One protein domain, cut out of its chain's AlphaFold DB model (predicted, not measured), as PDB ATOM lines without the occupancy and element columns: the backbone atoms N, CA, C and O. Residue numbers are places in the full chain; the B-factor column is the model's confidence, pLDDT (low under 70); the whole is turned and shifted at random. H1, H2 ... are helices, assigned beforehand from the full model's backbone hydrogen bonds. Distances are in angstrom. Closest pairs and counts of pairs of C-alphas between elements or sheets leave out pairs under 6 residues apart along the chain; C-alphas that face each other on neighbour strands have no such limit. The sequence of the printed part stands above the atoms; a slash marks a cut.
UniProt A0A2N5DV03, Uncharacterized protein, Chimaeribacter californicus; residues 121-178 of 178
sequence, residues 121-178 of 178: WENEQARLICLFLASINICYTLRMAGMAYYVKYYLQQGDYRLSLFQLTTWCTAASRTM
ATOM      1  N   TRP A 121      28.365  46.900  11.160       80.50
ATOM      2  CA  TRP A 121      26.958  47.186  10.872       80.50
ATOM      3  C   TRP A 121      26.760  48.155   9.698       80.50
ATOM      4  O   TRP A 121      25.774  48.045   8.968       80.50
ATOM      5  N   GLU A 122      27.699  49.081   9.500       84.56
ATOM      6  CA  GLU A 122      27.730  49.974   8.335       84.56
ATOM      7  C   GLU A 122      28.050  49.220   7.036       84.56
ATOM      8  O   GLU A 122      27.636  49.637   5.955       84.56
ATOM      9  N   ASN A 123      28.738  48.077   7.128       88.56
ATOM     10  CA  ASN A 123      29.112  47.282   5.968       88.56
ATOM     11  C   ASN A 123      27.959  46.375   5.494       88.56
ATOM     12  O   ASN A 123      27.696  45.297   6.038       88.56
ATOM     13  N   GLU A 124      27.295  46.792   4.413       85.81
ATOM     14  CA  GLU A 124      26.190  46.049   3.800       85.81
ATOM     15  C   GLU A 124      26.591  44.633   3.353       85.81
ATOM     16  O   GLU A 124      25.826  43.686   3.560       85.81
ATOM     17  N   GLN A 125      27.800  44.461   2.809       86.62
ATOM     18  CA  GLN A 125      28.298  43.160   2.350       86.62
ATOM     19  C   GLN A 125      28.508  42.204   3.526       86.62
ATOM     20  O   GLN A 125      28.109  41.040   3.460       86.62
ATOM     21  N   ALA A 126      29.080  42.698   4.628       84.62
ATOM     22  CA  ALA A 126      29.302  41.901   5.832       84.62
ATOM     23  C   ALA A 126      27.976  41.420   6.439       84.62
ATOM     24  O   ALA A 126      27.827  40.244   6.785       84.62
ATOM     25  N   ARG A 127      26.971  42.302   6.485       87.50
ATOM     26  CA  ARG A 127      25.623  41.966   6.955       87.50
ATOM     27  C   ARG A 127      24.941  40.924   6.068       87.50
ATOM     28  O   ARG A 127      24.355  39.979   6.596       87.50
ATOM     29  N   LEU A 128      25.034  41.064   4.743       90.50
ATOM     30  CA  LEU A 128      24.441  40.113   3.798       90.50
ATOM     31  C   LEU A 128      25.086  38.723   3.916       90.50
ATOM     32  O   LEU A 128      24.376  37.721   3.993       90.50
ATOM     33  N   ILE A 129      26.419  38.666   4.004       89.38
ATOM     34  CA  ILE A 129      27.161  37.412   4.188       89.38
ATOM     35  C   ILE A 129      26.775  36.749   5.514       89.38
ATOM     36  O   ILE A 129      26.519  35.547   5.541       89.38
ATOM     37  N   CYS A 130      26.659  37.508   6.606       88.31
ATOM     38  CA  CYS A 130      26.234  36.953   7.890       88.31
ATOM     39  C   CYS A 130      24.802  36.415   7.868       88.31
ATOM     40  O   CYS A 130      24.564  35.328   8.396       88.31
ATOM     41  N   LEU A 131      23.862  37.115   7.228       90.88
ATOM     42  CA  LEU A 131      22.489  36.628   7.079       90.88
ATOM     43  C   LEU A 131      22.437  35.334   6.250       90.88
ATOM     44  O   LEU A 131      21.735  34.384   6.608       90.88
ATOM     45  N   PHE A 132      23.215  35.277   5.170       93.06
ATOM     46  CA  PHE A 132      23.324  34.095   4.322       93.06
ATOM     47  C   PHE A 132      23.934  32.904   5.080       93.06
ATOM     48  O   PHE A 132      23.367  31.811   5.077       93.06
ATOM     49  N   LEU A 133      25.032  33.122   5.811       89.56
ATOM     50  CA  LEU A 133      25.677  32.100   6.642       89.56
ATOM     51  C   LEU A 133      24.768  31.606   7.774       89.56
ATOM     52  O   LEU A 133      24.734  30.403   8.043       89.56
ATOM     53  N   ALA A 134      24.017  32.501   8.422       92.00
ATOM     54  CA  ALA A 134      23.050  32.131   9.452       92.00
ATOM     55  C   ALA A 134      21.943  31.243   8.865       92.00
ATOM     56  O   ALA A 134      21.648  30.179   9.410       92.00
ATOM     57  N   SER A 135      21.403  31.626   7.706       93.62
ATOM     58  CA  SER A 135      20.376  30.855   6.997       93.62
ATOM     59  C   SER A 135      20.875  29.461   6.604       93.62
ATOM     60  O   SER A 135      20.187  28.467   6.843       93.62
ATOM     61  N   ILE A 136      22.101  29.356   6.078       91.38
ATOM     62  CA  ILE A 136      22.720  28.063   5.751       91.38
ATOM     63  C   ILE A 136      22.876  27.191   6.998       91.38
ATOM     64  O   ILE A 136      22.537  26.010   6.948       91.38
ATOM     65  N   ASN A 137      23.349  27.744   8.119       88.06
ATOM     66  CA  ASN A 137      23.524  26.983   9.361       88.06
ATOM     67  C   ASN A 137      22.190  26.475   9.931       88.06
ATOM     68  O   ASN A 137      22.125  25.346  10.429       88.06
ATOM     69  N   ILE A 138      21.117  27.265   9.817       93.12
ATOM     70  CA  ILE A 138      19.764  26.850  10.216       93.12
ATOM     71  C   ILE A 138      19.296  25.680   9.346       93.12
ATOM     72  O   ILE A 138      18.940  24.625   9.876       93.12
ATOM     73  N   CYS A 139      19.358  25.820   8.018       90.50
ATOM     74  CA  CYS A 139      18.993  24.753   7.081       90.50
ATOM     75  C   CYS A 139      19.818  23.479   7.308       90.50
ATOM     76  O   CYS A 139      19.284  22.368   7.288       90.50
ATOM     77  N   TYR A 140      21.116  23.639   7.561       86.44
ATOM     78  CA  TYR A 140      22.029  22.543   7.849       86.44
ATOM     79  C   TYR A 140      21.637  21.793   9.131       86.44
ATOM     80  O   TYR A 140      21.521  20.566   9.125       86.44
ATOM     81  N   THR A 141      21.349  22.523  10.210       87.62
ATOM     82  CA  THR A 141      20.936  21.936  11.492       87.62
ATOM     83  C   THR A 141      19.596  21.212  11.369       87.62
ATOM     84  O   THR A 141      19.461  20.085  11.848       87.62
ATOM     85  N   LEU A 142      18.625  21.810  10.669       90.12
ATOM     86  CA  LEU A 142      17.321  21.194  10.407       90.12
ATOM     87  C   LEU A 142      17.452  19.902   9.599       90.12
ATOM     88  O   LEU A 142      16.836  18.897   9.949       90.12
ATOM     89  N   ARG A 143      18.295  19.894   8.559       85.56
ATOM     90  CA  ARG A 143      18.589  18.685   7.784       85.56
ATOM     91  C   ARG A 143      19.171  17.589   8.677       85.56
ATOM     92  O   ARG A 143      18.689  16.461   8.625       85.56
ATOM     93  N   MET A 144      20.174  17.906   9.495       79.06
ATOM     94  CA  MET A 144      20.824  16.924  10.372       79.06
ATOM     95  C   MET A 144      19.866  16.369  11.435       79.06
ATOM     96  O   MET A 144      19.842  15.159  11.666       79.06
ATOM     97  N   ALA A 145      19.036  17.226  12.036       83.94
ATOM     98  CA  ALA A 145      18.025  16.818  13.009       83.94
ATOM     99  C   ALA A 145      16.919  15.963  12.367       83.94
ATOM    100  O   ALA A 145      16.574  14.903  12.893       83.94
ATOM    101  N   GLY A 146      16.408  16.376  11.202       84.19
ATOM    102  CA  GLY A 146      15.386  15.640  10.455       84.19
ATOM    103  C   GLY A 146      15.874  14.266   9.998       84.19
ATOM    104  O   GLY A 146      15.148  13.281  10.114       84.19
ATOM    105  N   MET A 147      17.132  14.169   9.560       77.81
ATOM    106  CA  MET A 147      17.764  12.889   9.230       77.81
ATOM    107  C   MET A 147      17.874  11.965  10.442       77.81
ATOM    108  O   MET A 147      17.534  10.786  10.342       77.81
ATOM    109  N   ALA A 148      18.304  12.489  11.594       77.88
ATOM    110  CA  ALA A 148      18.393  11.700  12.818       77.88
ATOM    111  C   ALA A 148      17.023  11.190  13.285       77.88
ATOM    112  O   ALA A 148      16.895  10.027  13.673       77.88
ATOM    113  N   TYR A 149      15.991  12.029  13.181       83.06
ATOM    114  CA  TYR A 149      14.616  11.638  13.474       83.06
ATOM    115  C   TYR A 149      14.119  10.547  12.511       83.06
ATOM    116  O   TYR A 149      13.594   9.525  12.947       83.06
ATOM    117  N   TYR A 150      14.338  10.713  11.206       81.94
ATOM    118  CA  TYR A 150      13.883   9.751  10.204       81.94
ATOM    119  C   TYR A 150      14.494   8.357  10.408       81.94
ATOM    120  O   TYR A 150      13.771   7.361  10.436       81.94
ATOM    121  N   VAL A 151      15.809   8.267  10.635       75.25
ATOM    122  CA  VAL A 151      16.472   6.969  10.856       75.25
ATOM    123  C   VAL A 151      15.992   6.303  12.146       75.25
ATOM    124  O   VAL A 151      15.743   5.098  12.153       75.25
ATOM    125  N   LYS A 152      15.805   7.075  13.221       72.25
ATOM    126  CA  LYS A 152      15.408   6.525  14.522       72.25
ATOM    127  C   LYS A 152      13.959   6.032  14.544       72.25
ATOM    128  O   LYS A 152      13.694   4.967  15.090       72.25
ATOM    129  N   TYR A 153      13.032   6.790  13.956       76.62
ATOM    130  CA  TYR A 153      11.596   6.510  14.062       76.62
ATOM    131  C   TYR A 153      11.032   5.704  12.887       76.62
ATOM    132  O   TYR A 153      10.167   4.862  13.110       76.62
ATOM    133  N   TYR A 154      11.519   5.921  11.660       73.00
ATOM    134  CA  TYR A 154      10.981   5.245  10.470       73.00
ATOM    135  C   TYR A 154      11.776   4.008  10.066       73.00
ATOM    136  O   TYR A 154      11.176   3.022   9.651       73.00
ATOM    137  N   LEU A 155      13.109   4.028  10.187       69.56
ATOM    138  CA  LEU A 155      13.910   2.855   9.831       69.56
ATOM    139  C   LEU A 155      13.986   1.813  10.955       69.56
ATOM    140  O   LEU A 155      14.312   0.673  10.648       69.56
ATOM    141  N   GLN A 156      13.700   2.171  12.219       64.12
ATOM    142  CA  GLN A 156      13.826   1.294  13.406       64.12
ATOM    143  C   GLN A 156      15.155   0.515  13.470       64.12
ATOM    144  O   GLN A 156      15.248  -0.575  14.031       64.12
ATOM    145  N   GLN A 157      16.204   1.059  12.860       60.53
ATOM    146  CA  GLN A 157      17.508   0.420  12.771       60.53
ATOM    147  C   GLN A 157      18.445   1.082  13.776       60.53
ATOM    148  O   GLN A 157      18.377   2.293  13.982       60.53
ATOM    149  N   GLY A 158      19.292   0.276  14.423       61.19
ATOM    150  CA  GLY A 158      20.133   0.714  15.539       61.19
ATOM    151  C   GLY A 158      21.061   1.892  15.213       61.19
ATOM    152  O   GLY A 158      21.363   2.171  14.049       61.19
ATOM    153  N   ASP A 159      21.564   2.538  16.268       64.06
ATOM    154  CA  ASP A 159      22.372   3.771  16.227       64.06
ATOM    155  C   ASP A 159      23.595   3.708  15.282       64.06
ATOM    156  O   ASP A 159      24.077   4.733  14.795       64.06
ATOM    157  N   TYR A 160      24.065   2.505  14.932       63.44
ATOM    158  CA  TYR A 160      25.161   2.295  13.984       63.44
ATOM    159  C   TYR A 160      24.844   2.783  12.557       63.44
ATOM    160  O   TYR A 160      25.712   3.369  11.906       63.44
ATOM    161  N   ARG A 161      23.608   2.609  12.056       65.00
ATOM    162  CA  ARG A 161      23.237   3.071  10.698       65.00
ATOM    163  C   ARG A 161      23.064   4.578  10.645       65.00
ATOM    164  O   ARG A 161      23.354   5.177   9.614       65.00
ATOM    165  N   LEU A 162      22.655   5.191  11.757       68.31
ATOM    166  CA  LEU A 162      22.620   6.644  11.891       68.31
ATOM    167  C   LEU A 162      24.033   7.229  11.764       68.31
ATOM    168  O   LEU A 162      24.243   8.161  10.988       68.31
ATOM    169  N   SER A 163      25.004   6.636  12.462       65.62
ATOM    170  CA  SER A 163      26.409   7.051  12.410       65.62
ATOM    171  C   SER A 163      27.018   6.893  11.007       65.62
ATOM    172  O   SER A 163      27.631   7.824  10.483       65.62
ATOM    173  N   LEU A 164      26.767   5.758  10.341       67.00
ATOM    174  CA  LEU A 164      27.227   5.511   8.967       67.00
ATOM    175  C   LEU A 164      26.577   6.456   7.946       67.00
ATOM    176  O   LEU A 164      27.243   6.939   7.037       67.00
ATOM    177  N   PHE A 165      25.291   6.770   8.100       69.75
ATOM    178  CA  PHE A 165      24.596   7.682   7.189       69.75
ATOM    179  C   PHE A 165      25.058   9.138   7.355       69.75
ATOM    180  O   PHE A 165      25.204   9.877   6.373       69.75
ATOM    181  N   GLN A 166      25.345   9.548   8.594       70.62
ATOM    182  CA  GLN A 166      25.994  10.827   8.873       70.62
ATOM    183  C   GLN A 166      27.378  10.875   8.218       70.62
ATOM    184  O   GLN A 166      27.685  11.837   7.521       70.62
ATOM    185  N   LEU A 167      28.186   9.822   8.351       69.00
ATOM    186  CA  LEU A 167      29.497   9.747   7.706       69.00
ATOM    187  C   LEU A 167      29.404   9.927   6.179       69.00
ATOM    188  O   LEU A 167      30.113  10.762   5.623       69.00
ATOM    189  N   THR A 168      28.477   9.236   5.506       73.50
ATOM    190  CA  THR A 168      28.286   9.367   4.050       73.50
ATOM    191  C   THR A 168      27.881  10.781   3.640       73.50
ATOM    192  O   THR A 168      28.372  11.299   2.639       73.50
ATOM    193  N   THR A 169      27.007  11.443   4.403       73.88
ATOM    194  CA  THR A 169      26.598  12.824   4.091       73.88
ATOM    195  C   THR A 169      27.747  13.818   4.226       73.88
ATOM    196  O   THR A 169      27.834  14.742   3.417       73.88
ATOM    197  N   TRP A 170      28.655  13.602   5.176       67.62
ATOM    198  CA  TRP A 170      29.873  14.399   5.319       67.62
ATOM    199  C   TRP A 170      30.905  14.118   4.225       67.62
ATOM    200  O   TRP A 170      31.460  15.068   3.682       67.62
ATOM    201  N   CYS A 171      31.120  12.857   3.841       68.81
ATOM    202  CA  CYS A 171      32.015  12.516   2.731       68.81
ATOM    203  C   CYS A 171      31.545  13.143   1.409       68.81
ATOM    204  O   CYS A 171      32.347  13.714   0.676       68.81
ATOM    205  N   THR A 172      30.235  13.121   1.140       70.81
ATOM    206  CA  THR A 172      29.649  13.766  -0.048       70.81
ATOM    207  C   THR A 172      29.713  15.293   0.019       70.81
ATOM    208  O   THR A 172      29.781  15.956  -1.013       70.81
ATOM    209  N   ALA A 173      29.669  15.884   1.217       66.44
ATOM    210  CA  ALA A 173      29.890  17.320   1.378       66.44
ATOM    211  C   ALA A 173      31.355  17.684   1.085       66.44
ATOM    212  O   ALA A 173      31.609  18.646   0.368       66.44
ATOM    213  N   ALA A 174      32.297  16.871   1.565       61.91
ATOM    214  CA  ALA A 174      33.730  17.060   1.366       61.91
ATOM    215  C   ALA A 174      34.141  16.971  -0.105       61.91
ATOM    216  O   ALA A 174      34.893  17.814  -0.588       61.91
ATOM    217  N   SER A 175      33.586  15.999  -0.835       63.31
ATOM    218  CA  SER A 175      33.842  15.819  -2.268       63.31
ATOM    219  C   SER A 175      33.269  16.936  -3.141       63.31
ATOM    220  O   SER A 175      33.558  16.978  -4.328       63.31
ATOM    221  N   ARG A 176      32.389  17.784  -2.596       56.56
ATOM    222  CA  ARG A 176      31.840  18.958  -3.293       56.56
ATOM    223  C   ARG A 176      32.592  20.247  -2.966       56.56
ATOM    224  O   ARG A 176      32.348  21.255  -3.616       56.56
ATOM    225  N   THR A 177      33.430  20.229  -1.931       55.34
ATOM    226  CA  THR A 177      34.260  21.369  -1.507       55.34
ATOM    227  C   THR A 177      35.720  21.258  -1.950       55.34
ATOM    228  O   THR A 177      36.457  22.224  -1.770       55.34
ATOM    229  N   MET A 178      36.126  20.101  -2.481       42.66
ATOM    230  CA  MET A 178      37.376  19.883  -3.223       42.66
ATOM    231  C   MET A 178      37.123  20.095  -4.712       42.66
ATOM    232  O   MET A 178      38.037  20.624  -5.377       42.66
TER     233      MET A 178
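AT A GLANCE: This is residues 121 to 178 of the 178 residues of an uncharacterized protein of Chimaeribacter californicus (UniProt A0A2N5DV03). A long, nearly straight helix, H1, and a shorter one, H2, meet near their ends as a narrow V, a helical hairpin whose arms spread apart away from the link that joins them. Much of H1, residues 124 to 143, sticks out as one arm, and residues 170 to 177 of H2 stand free at the far end of the other. The printed part has 58 residues with two named helices, H1 then H2, and no named strand; the class is all helix. The whole is only just extended, close to loose, with a radius of gyration of the C-alphas of 15.9 A, and it is flat, spanning 51 by 27 by 11 A.

IN THESE COORDINATES: The printed part begins at Trp 121. H1 holds residues 124 to 153, from C-alpha 124 at (26.190, 46.049, 3.800) to C-alpha 153 at (11.596, 6.510, 14.062), a length of 43.4 A. Five residues follow, and then H2 holds residues 159 to 177, 27.7 A long, with C-alpha 177 at (34.260, 21.369, -1.507).

HOW THE PARTS SIT: H1 and H2 form a helical hairpin over a tight link. They touch, with 5 pairs of C-alphas within 8 A, H1 with residues 148 to 152 alone and H2 with residues 159 to 162 alone. Their closest C-alphas are those of Val 151 and Leu 162, 6.2 A apart. Their lines stand at a shallow tilt of 31 degrees and run opposite ways, and their centres are 16.3 A apart. Every O i to N i+4 pair is within hydrogen-bond range in H1, and 14 of 15 are in H2.

THE WHOLE: The two C-alphas farthest apart are those of Glu 122 and Gln 156, at 50.9 A. The printed part has no cut and ends at Met 178, the chain's last residue. Residues 153 to 158 also stand free. The mean pLDDT of the printed part is 76.9, and 20 residues are under 70, among them residues 155 to 165 and 173 to 178.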